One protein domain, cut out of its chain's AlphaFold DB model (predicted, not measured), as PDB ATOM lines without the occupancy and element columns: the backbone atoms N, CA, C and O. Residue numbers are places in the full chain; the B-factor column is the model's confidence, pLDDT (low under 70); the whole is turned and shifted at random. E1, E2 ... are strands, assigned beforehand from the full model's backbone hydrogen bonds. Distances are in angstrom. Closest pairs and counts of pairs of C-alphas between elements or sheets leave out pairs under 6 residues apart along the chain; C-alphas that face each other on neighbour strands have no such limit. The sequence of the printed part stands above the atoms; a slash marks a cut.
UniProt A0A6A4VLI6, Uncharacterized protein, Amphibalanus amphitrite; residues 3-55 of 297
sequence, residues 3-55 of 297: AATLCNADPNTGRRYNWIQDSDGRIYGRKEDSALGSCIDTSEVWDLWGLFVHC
ATOM      1  N   ALA A   3      25.791  88.056  15.931       77.06
ATOM      2  CA  ALA A   3      25.655  89.500  15.919       77.06
ATOM      3  C   ALA A   3      26.794  90.177  16.690       77.06
ATOM      4  O   ALA A   3      27.196  91.292  16.357       77.06
ATOM      5  N   ALA A   4      27.302  89.506  17.727       85.56
ATOM      6  CA  ALA A   4      28.456  89.944  18.494       85.56
ATOM      7  C   ALA A   4      29.074  88.791  19.299       85.56
ATOM      8  O   ALA A   4      28.362  87.947  19.838       85.56
ATOM      9  N   THR A   5      30.389  88.834  19.478       89.38
ATOM     10  CA  THR A   5      31.134  87.983  20.405       89.38
ATOM     11  C   THR A   5      31.563  88.814  21.610       89.38
ATOM     12  O   THR A   5      32.186  89.867  21.470       89.38
ATOM     13  N   LEU A   6      31.255  88.347  22.812       90.31
ATOM     14  CA  LEU A   6      31.642  88.973  24.070       90.31
ATOM     15  C   LEU A   6      32.780  88.189  24.697       90.31
ATOM     16  O   LEU A   6      32.783  86.963  24.663       90.31
ATOM     17  N   CYS A   7      33.702  88.905  25.322       90.38
ATOM     18  CA  CYS A   7      34.678  88.326  26.224       90.38
ATOM     19  C   CYS A   7      34.324  88.698  27.657       90.38
ATOM     20  O   CYS A   7      34.408  89.876  28.027       90.38
ATOM     21  N   ASN A   8      33.940  87.708  28.459       89.19
ATOM     22  CA  ASN A   8      33.543  87.952  29.837       89.19
ATOM     23  C   ASN A   8      34.774  88.230  30.706       89.19
ATOM     24  O   ASN A   8      35.833  87.606  30.561       89.19
ATOM     25  N   ALA A   9      34.619  89.207  31.596       85.44
ATOM     26  CA  ALA A   9      35.639  89.569  32.569       85.44
ATOM     27  C   ALA A   9      35.602  88.626  33.779       85.44
ATOM     28  O   ALA A   9      34.609  87.942  34.028       85.44
ATOM     29  N   ASP A  10      36.675  88.631  34.572       82.69
ATOM     30  CA  ASP A  10      36.675  87.943  35.861       82.69
ATOM     31  C   ASP A  10      35.643  88.576  36.813       82.69
ATOM     32  O   ASP A  10      35.724  89.786  37.054       82.69
ATOM     33  N   PRO A  11      34.697  87.796  37.383       80.19
ATOM     34  CA  PRO A  11      33.684  88.302  38.310       80.19
ATOM     35  C   PRO A  11      34.251  89.113  39.482       80.19
ATOM     36  O   PRO A  11      33.596  90.027  39.980       80.19
ATOM     37  N   ASN A  12      35.486  88.832  39.906       79.75
ATOM     38  CA  ASN A  12      36.146  89.530  41.012       79.75
ATOM     39  C   ASN A  12      36.633  90.938  40.642       79.75
ATOM     40  O   ASN A  12      36.977  91.723  41.524       79.75
ATOM     41  N   THR A  13      36.667  91.279  39.353       76.19
ATOM     42  CA  THR A  13      37.091  92.607  38.878       76.19
ATOM     43  C   THR A  13      35.979  93.651  38.971       76.19
ATOM     44  O   THR A  13      36.244  94.842  38.812       76.19
ATOM     45  N   GLY A  14      34.730  93.226  39.202       77.44
ATOM     46  CA  GLY A  14      33.549  94.093  39.141       77.44
ATOM     47  C   GLY A  14      33.171  94.532  37.721       77.44
ATOM     48  O   GLY A  14      32.303  95.388  37.555       77.44
ATOM     49  N   ARG A  15      33.817  93.967  36.694       82.06
ATOM     50  CA  ARG A  15      33.526  94.200  35.275       82.06
ATOM     51  C   ARG A  15      32.664  93.069  34.726       82.06
ATOM     52  O   ARG A  15      32.719  91.947  35.221       82.06
ATOM     53  N   ARG A  16      31.884  93.357  33.681       85.69
ATOM     54  CA  ARG A  16      31.098  92.332  32.969       85.69
ATOM     55  C   ARG A  16      31.870  91.773  31.786       85.69
ATOM     56  O   ARG A  16      31.908  90.563  31.588       85.69
ATOM     57  N   TYR A  17      32.514  92.655  31.027       86.50
ATOM     58  CA  TYR A  17      33.189  92.294  29.787       86.50
ATOM     59  C   TYR A  17      34.547  92.984  29.691       86.50
ATOM     60  O   TYR A  17      34.688  94.161  30.033       86.50
ATOM     61  N   ASN A  18      35.545  92.291  29.155       85.56
ATOM     62  CA  ASN A  18      36.796  92.947  28.768       85.56
ATOM     63  C   ASN A  18      36.621  93.677  27.435       85.56
ATOM     64  O   ASN A  18      37.074  94.813  27.271       85.56
ATOM     65  N   TRP A  19      35.902  93.042  26.509       87.62
ATOM     66  CA  TRP A  19      35.555  93.613  25.219       87.62
ATOM     67  C   TRP A  19      34.319  92.947  24.607       87.62
ATOM     68  O   TRP A  19      33.945  91.829  24.967       87.62
ATOM     69  N   ILE A  20      33.714  93.647  23.651       89.44
ATOM     70  CA  ILE A  20      32.628  93.172  22.792       89.44
ATOM     71  C   ILE A  20      33.072  93.392  21.349       89.44
ATOM     72  O   ILE A  20      33.544  94.477  21.018       89.44
ATOM     73  N   GLN A  21      32.954  92.377  20.503       90.38
ATOM     74  CA  GLN A  21      33.222  92.470  19.074       90.38
ATOM     75  C   GLN A  21      31.911  92.304  18.317       90.38
ATOM     76  O   GLN A  21      31.262  91.277  18.475       90.38
ATOM     77  N   ASP A  22      31.510  93.292  17.525       86.88
ATOM     78  CA  ASP A  22      30.295  93.185  16.712       86.88
ATOM     79  C   ASP A  22      30.516  92.369  15.428       86.88
ATOM     80  O   ASP A  22      31.637  91.974  15.089       86.88
ATOM     81  N   SER A  23      29.425  92.114  14.706       83.38
ATOM     82  CA  SER A  23      29.436  91.376  13.438       83.38
ATOM     83  C   SER A  23      30.266  92.034  12.326       83.38
ATOM     84  O   SER A  23      30.747  91.326  11.441       83.38
ATOM     85  N   ASP A  24      30.491  93.353  12.392       84.06
ATOM     86  CA  ASP A  24      31.357  94.096  11.464       84.06
ATOM     87  C   ASP A  24      32.844  94.011  11.869       84.06
ATOM     88  O   ASP A  24      33.736  94.498  11.167       84.06
ATOM     89  N   GLY A  25      33.136  93.372  13.003       85.94
ATOM     90  CA  GLY A  25      34.471  93.187  13.551       85.94
ATOM     91  C   GLY A  25      34.983  94.369  14.374       85.94
ATOM     92  O   GLY A  25      36.142  94.339  14.800       85.94
ATOM     93  N   ARG A  26      34.159  95.390  14.636       87.81
ATOM     94  CA  ARG A  26      34.510  96.508  15.517       87.81
ATOM     95  C   ARG A  26      34.567  96.018  16.957       87.81
ATOM     96  O   ARG A  26      33.746  95.220  17.394       87.81
ATOM     97  N   ILE A  27      35.550  96.517  17.700       88.38
ATOM     98  CA  ILE A  27      35.782  96.151  19.096       88.38
ATOM     99  C   ILE A  27      35.424  97.334  19.993       88.38
ATOM    100  O   ILE A  27      35.908  98.446  19.788       88.38
ATOM    101  N   TYR A  28      34.621  97.055  21.007       87.88
ATOM    102  CA  TYR A  28      34.294  97.932  22.119       87.88
ATOM    103  C   TYR A  28      35.013  97.422  23.367       87.88
ATOM    104  O   TYR A  28      34.933  96.234  23.676       87.88
ATOM    105  N   GLY A  29      35.716  98.289  24.091       83.31
ATOM    106  CA  GLY A  29      36.612  97.866  25.170       83.31
ATOM    107  C   GLY A  29      38.009  97.506  24.656       83.31
ATOM    108  O   GLY A  29      38.446  97.987  23.609       83.31
ATOM    109  N   ARG A  30      38.750  96.675  25.399       77.31
ATOM    110  CA  ARG A  30      40.162  96.379  25.099       77.31
ATOM    111  C   ARG A  30      40.446  94.877  25.141       77.31
ATOM    112  O   ARG A  30      40.217  94.230  26.158       77.31
ATOM    113  N   LYS A  31      40.994  94.334  24.044       73.00
ATOM    114  CA  LYS A  31      41.432  92.924  23.953       73.00
ATOM    115  C   LYS A  31      42.729  92.637  24.709       73.00
ATOM    116  O   LYS A  31      42.870  91.561  25.277       73.00
ATOM    117  N   GLU A  32      43.653  93.594  24.715       64.94
ATOM    118  CA  GLU A  32      45.038  93.411  25.174       64.94
ATOM    119  C   GLU A  32      45.401  94.404  26.284       64.94
ATOM    120  O   GLU A  32      46.424  95.083  26.233       64.94
ATOM    121  N   ASP A  33      44.539  94.534  27.290       65.06
ATOM    122  CA  ASP A  33      44.864  95.322  28.477       65.06
ATOM    123  C   ASP A  33      45.191  94.380  29.635       65.06
ATOM    124  O   ASP A  33      44.304  93.779  30.241       65.06
ATOM    125  N   SER A  34      46.482  94.246  29.945       61.19
ATOM    126  CA  SER A  34      46.950  93.422  31.063       61.19
ATOM    127  C   SER A  34      46.396  93.885  32.414       61.19
ATOM    128  O   SER A  34      46.351  93.086  33.348       61.19
ATOM    129  N   ALA A  35      45.923  95.134  32.521       59.81
ATOM    130  CA  ALA A  35      45.269  95.653  33.715       59.81
ATOM    131  C   ALA A  35      43.793  95.226  33.850       59.81
ATOM    132  O   ALA A  35      43.238  95.358  34.939       59.81
ATOM    133  N   LEU A  36      43.162  94.716  32.781       62.12
ATOM    134  CA  LEU A  36      41.768  94.239  32.774       62.12
ATOM    135  C   LEU A  36      41.639  92.721  33.002       62.12
ATOM    136  O   LEU A  36      40.530  92.213  33.145       62.12
ATOM    137  N   GLY A  37      42.762  92.000  33.077       64.44
ATOM    138  CA  GLY A  37      42.786  90.543  33.228       64.44
ATOM    139  C   GLY A  37      42.553  89.785  31.915       64.44
ATOM    140  O   GLY A  37      42.269  90.365  30.866       64.44
ATOM    141  N   SER A  38      42.712  88.460  31.954       70.31
ATOM    142  CA  SER A  38      42.473  87.593  30.794       70.31
ATOM    143  C   SER A  38      40.983  87.362  30.554       70.31
ATOM    144  O   SER A  38      40.190  87.359  31.492       70.31
ATOM    145  N   CYS A  39      40.619  87.103  29.298       81.88
ATOM    146  CA  CYS A  39      39.291  86.606  28.950       81.88
ATOM    147  C   CYS A  39      39.021  85.278  29.665       81.88
ATOM    148  O   CYS A  39      39.788  84.336  29.454       81.88
ATOM    149  N   ILE A  40      37.979  85.196  30.498       83.31
ATOM    150  CA  ILE A  40      37.618  83.921  31.138       83.31
ATOM    151  C   ILE A  40      37.011  82.982  30.102       83.31
ATOM    152  O   ILE A  40      37.458  81.848  29.940       83.31
ATOM    153  N   ASP A  41      36.011  83.474  29.385       86.38
ATOM    154  CA  ASP A  41      35.321  82.760  28.328       86.38
ATOM    155  C   ASP A  41      34.730  83.744  27.312       86.38
ATOM    156  O   ASP A  41      34.715  84.965  27.500       86.38
ATOM    157  N   THR A  42      34.276  83.184  26.191       89.25
ATOM    158  CA  THR A  42      33.620  83.945  25.130       89.25
ATOM    159  C   THR A  42      32.170  83.517  25.000       89.25
ATOM    160  O   THR A  42      31.841  82.338  25.122       89.25
ATOM    161  N   SER A  43      31.290  84.486  24.783       87.25
ATOM    162  CA  SER A  43      29.856  84.274  24.592       87.25
ATOM    163  C   SER A  43      29.431  84.862  23.254       87.25
ATOM    164  O   SER A  43      29.824  85.972  22.916       87.25
ATOM    165  N   GLU A  44      28.615  84.134  22.496       85.06
ATOM    166  CA  GLU A  44      28.089  84.595  21.207       85.06
ATOM    167  C   GLU A  44      26.653  85.099  21.382       85.06
ATOM    168  O   GLU A  44      25.799  84.392  21.927       85.06
ATOM    169  N   VAL A  45      26.371  86.302  20.893       79.12
ATOM    170  CA  VAL A  45      25.020  86.853  20.765       79.12
ATOM    171  C   VAL A  45      24.554  86.613  19.344       79.12
ATOM    172  O   VAL A  45      25.204  87.015  18.389       79.12
ATOM    173  N   TRP A  46      23.417  85.948  19.201       71.25
ATOM    174  CA  TRP A  46      22.892  85.525  17.910       71.25
ATOM    175  C   TRP A  46      21.782  86.471  17.473       71.25
ATOM    176  O   TRP A  46      20.918  86.823  18.276       71.25
ATOM    177  N   ASP A  47      21.758  86.824  16.191       64.75
ATOM    178  CA  ASP A  47      20.602  87.513  15.627       64.75
ATOM    179  C   ASP A  47      19.359  86.615  15.728       64.75
ATOM    180  O   ASP A  47      19.390  85.444  15.327       64.75
ATOM    181  N   LEU A  48      18.237  87.167  16.202       57.22
ATOM    182  CA  LEU A  48      16.945  86.484  16.124       57.22
ATOM    183  C   LEU A  48      16.471  86.478  14.663       57.22
ATOM    184  O   LEU A  48      15.940  87.464  14.159       57.22
ATOM    185  N   TRP A  49      16.671  85.354  13.980       48.94
ATOM    186  CA  TRP A  49      16.209  85.142  12.609       48.94
ATOM    187  C   TRP A  49      14.789  84.562  12.591       48.94
ATOM    188  O   TRP A  49      14.586  83.379  12.858       48.94
ATOM    189  N   GLY A  50      13.802  85.390  12.242       49.72
ATOM    190  CA  GLY A  50      12.456  84.967  11.832       49.72
ATOM    191  C   GLY A  50      12.186  85.351  10.373       49.72
ATOM    192  O   GLY A  50      12.767  86.316   9.884       49.72
ATOM    193  N   LEU A  51      11.294  84.624   9.682       46.78
ATOM    194  CA  LEU A  51      11.104  84.648   8.213       46.78
ATOM    195  C   LEU A  51      10.910  86.030   7.542       46.78
ATOM    196  O   LEU A  51      11.056  86.106   6.327       46.78
ATOM    197  N   PHE A  52      10.616  87.103   8.284       47.09
ATOM    198  CA  PHE A  52      10.461  88.464   7.743       47.09
ATOM    199  C   PHE A  52      10.940  89.580   8.691       47.09
ATOM    200  O   PHE A  52      10.565  90.737   8.506       47.09
ATOM    201  N   VAL A  53      11.730  89.266   9.727       49.69
ATOM    202  CA  VAL A  53      12.151  90.263  10.728       49.69
ATOM    203  C   VAL A  53      13.667  90.251  10.867       49.69
ATOM    204  O   VAL A  53      14.249  89.272  11.326       49.69
ATOM    205  N   HIS A  54      14.294  91.359  10.476       48.53
ATOM    206  CA  HIS A  54      15.698  91.639  10.749       48.53
ATOM    207  C   HIS A  54      15.775  92.477  12.028       48.53
ATOM    208  O   HIS A  54      15.447  93.662  12.004       48.53
ATOM    209  N   CYS A  55      16.186  91.880  13.144       52.91
ATOM    210  CA  CYS A  55      16.547  92.643  14.337       52.91
ATOM    211  C   CYS A  55      18.061  92.845  14.344       52.91
ATOM    212  O   CYS A  55      18.800  91.891  14.560       52.91
TER     213      CYS A  55
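Overview. This is residues 3 to 55 of the 297 residues of an uncharacterized protein of Amphibalanus amphitrite (UniProt A0A6A4VLI6). With little regular structure, the domain is one small twisted sheet of four strands, with the tail residues 49 to 54 sticking out past one end. The printed part has 53 residues, 20 of them in E1 to E4: all strand, no named helix, antiparallel order E3, E2, E1, E4. It is a loose rod, 44 by 20 by 14 A, radius of gyration of the C-alphas 13.3 A.

Arrangement. E1, residues 3 to 8, and E2, residues 17 to 22, form an antiparallel hairpin; N 5 and O 21, 2.8 A apart, are within hydrogen-bond range. E2 and E3, residues 27 to 29, form another, with N 28 and O 20 at 2.8 A. E1, E2 and E3 are a meander, each strand the antiparallel neighbour of the one before. With E4, residues 42 to 46, they make a Greek key, the fourth strand antiparallel beside the first; N 6 and O 43 are 2.8 A apart. The edge strands E3 and E4 are apart.

Along the chain. E1 runs 16.1 A from C-alpha 3 at (25.655, 89.500, 15.919), E2 13.4 A, E3 6.4 A, and E4 13.0 A to C-alpha 46 at (22.892, 85.525, 17.910).

Size, cuts and confidence. The farthest C-alphas, Ala 35 and Leu 51, are 44.0 A apart. The printed part has no cut; the E3 to E4 link is long. Residues 32 to 37 and 47 to 55 have pLDDT under 70.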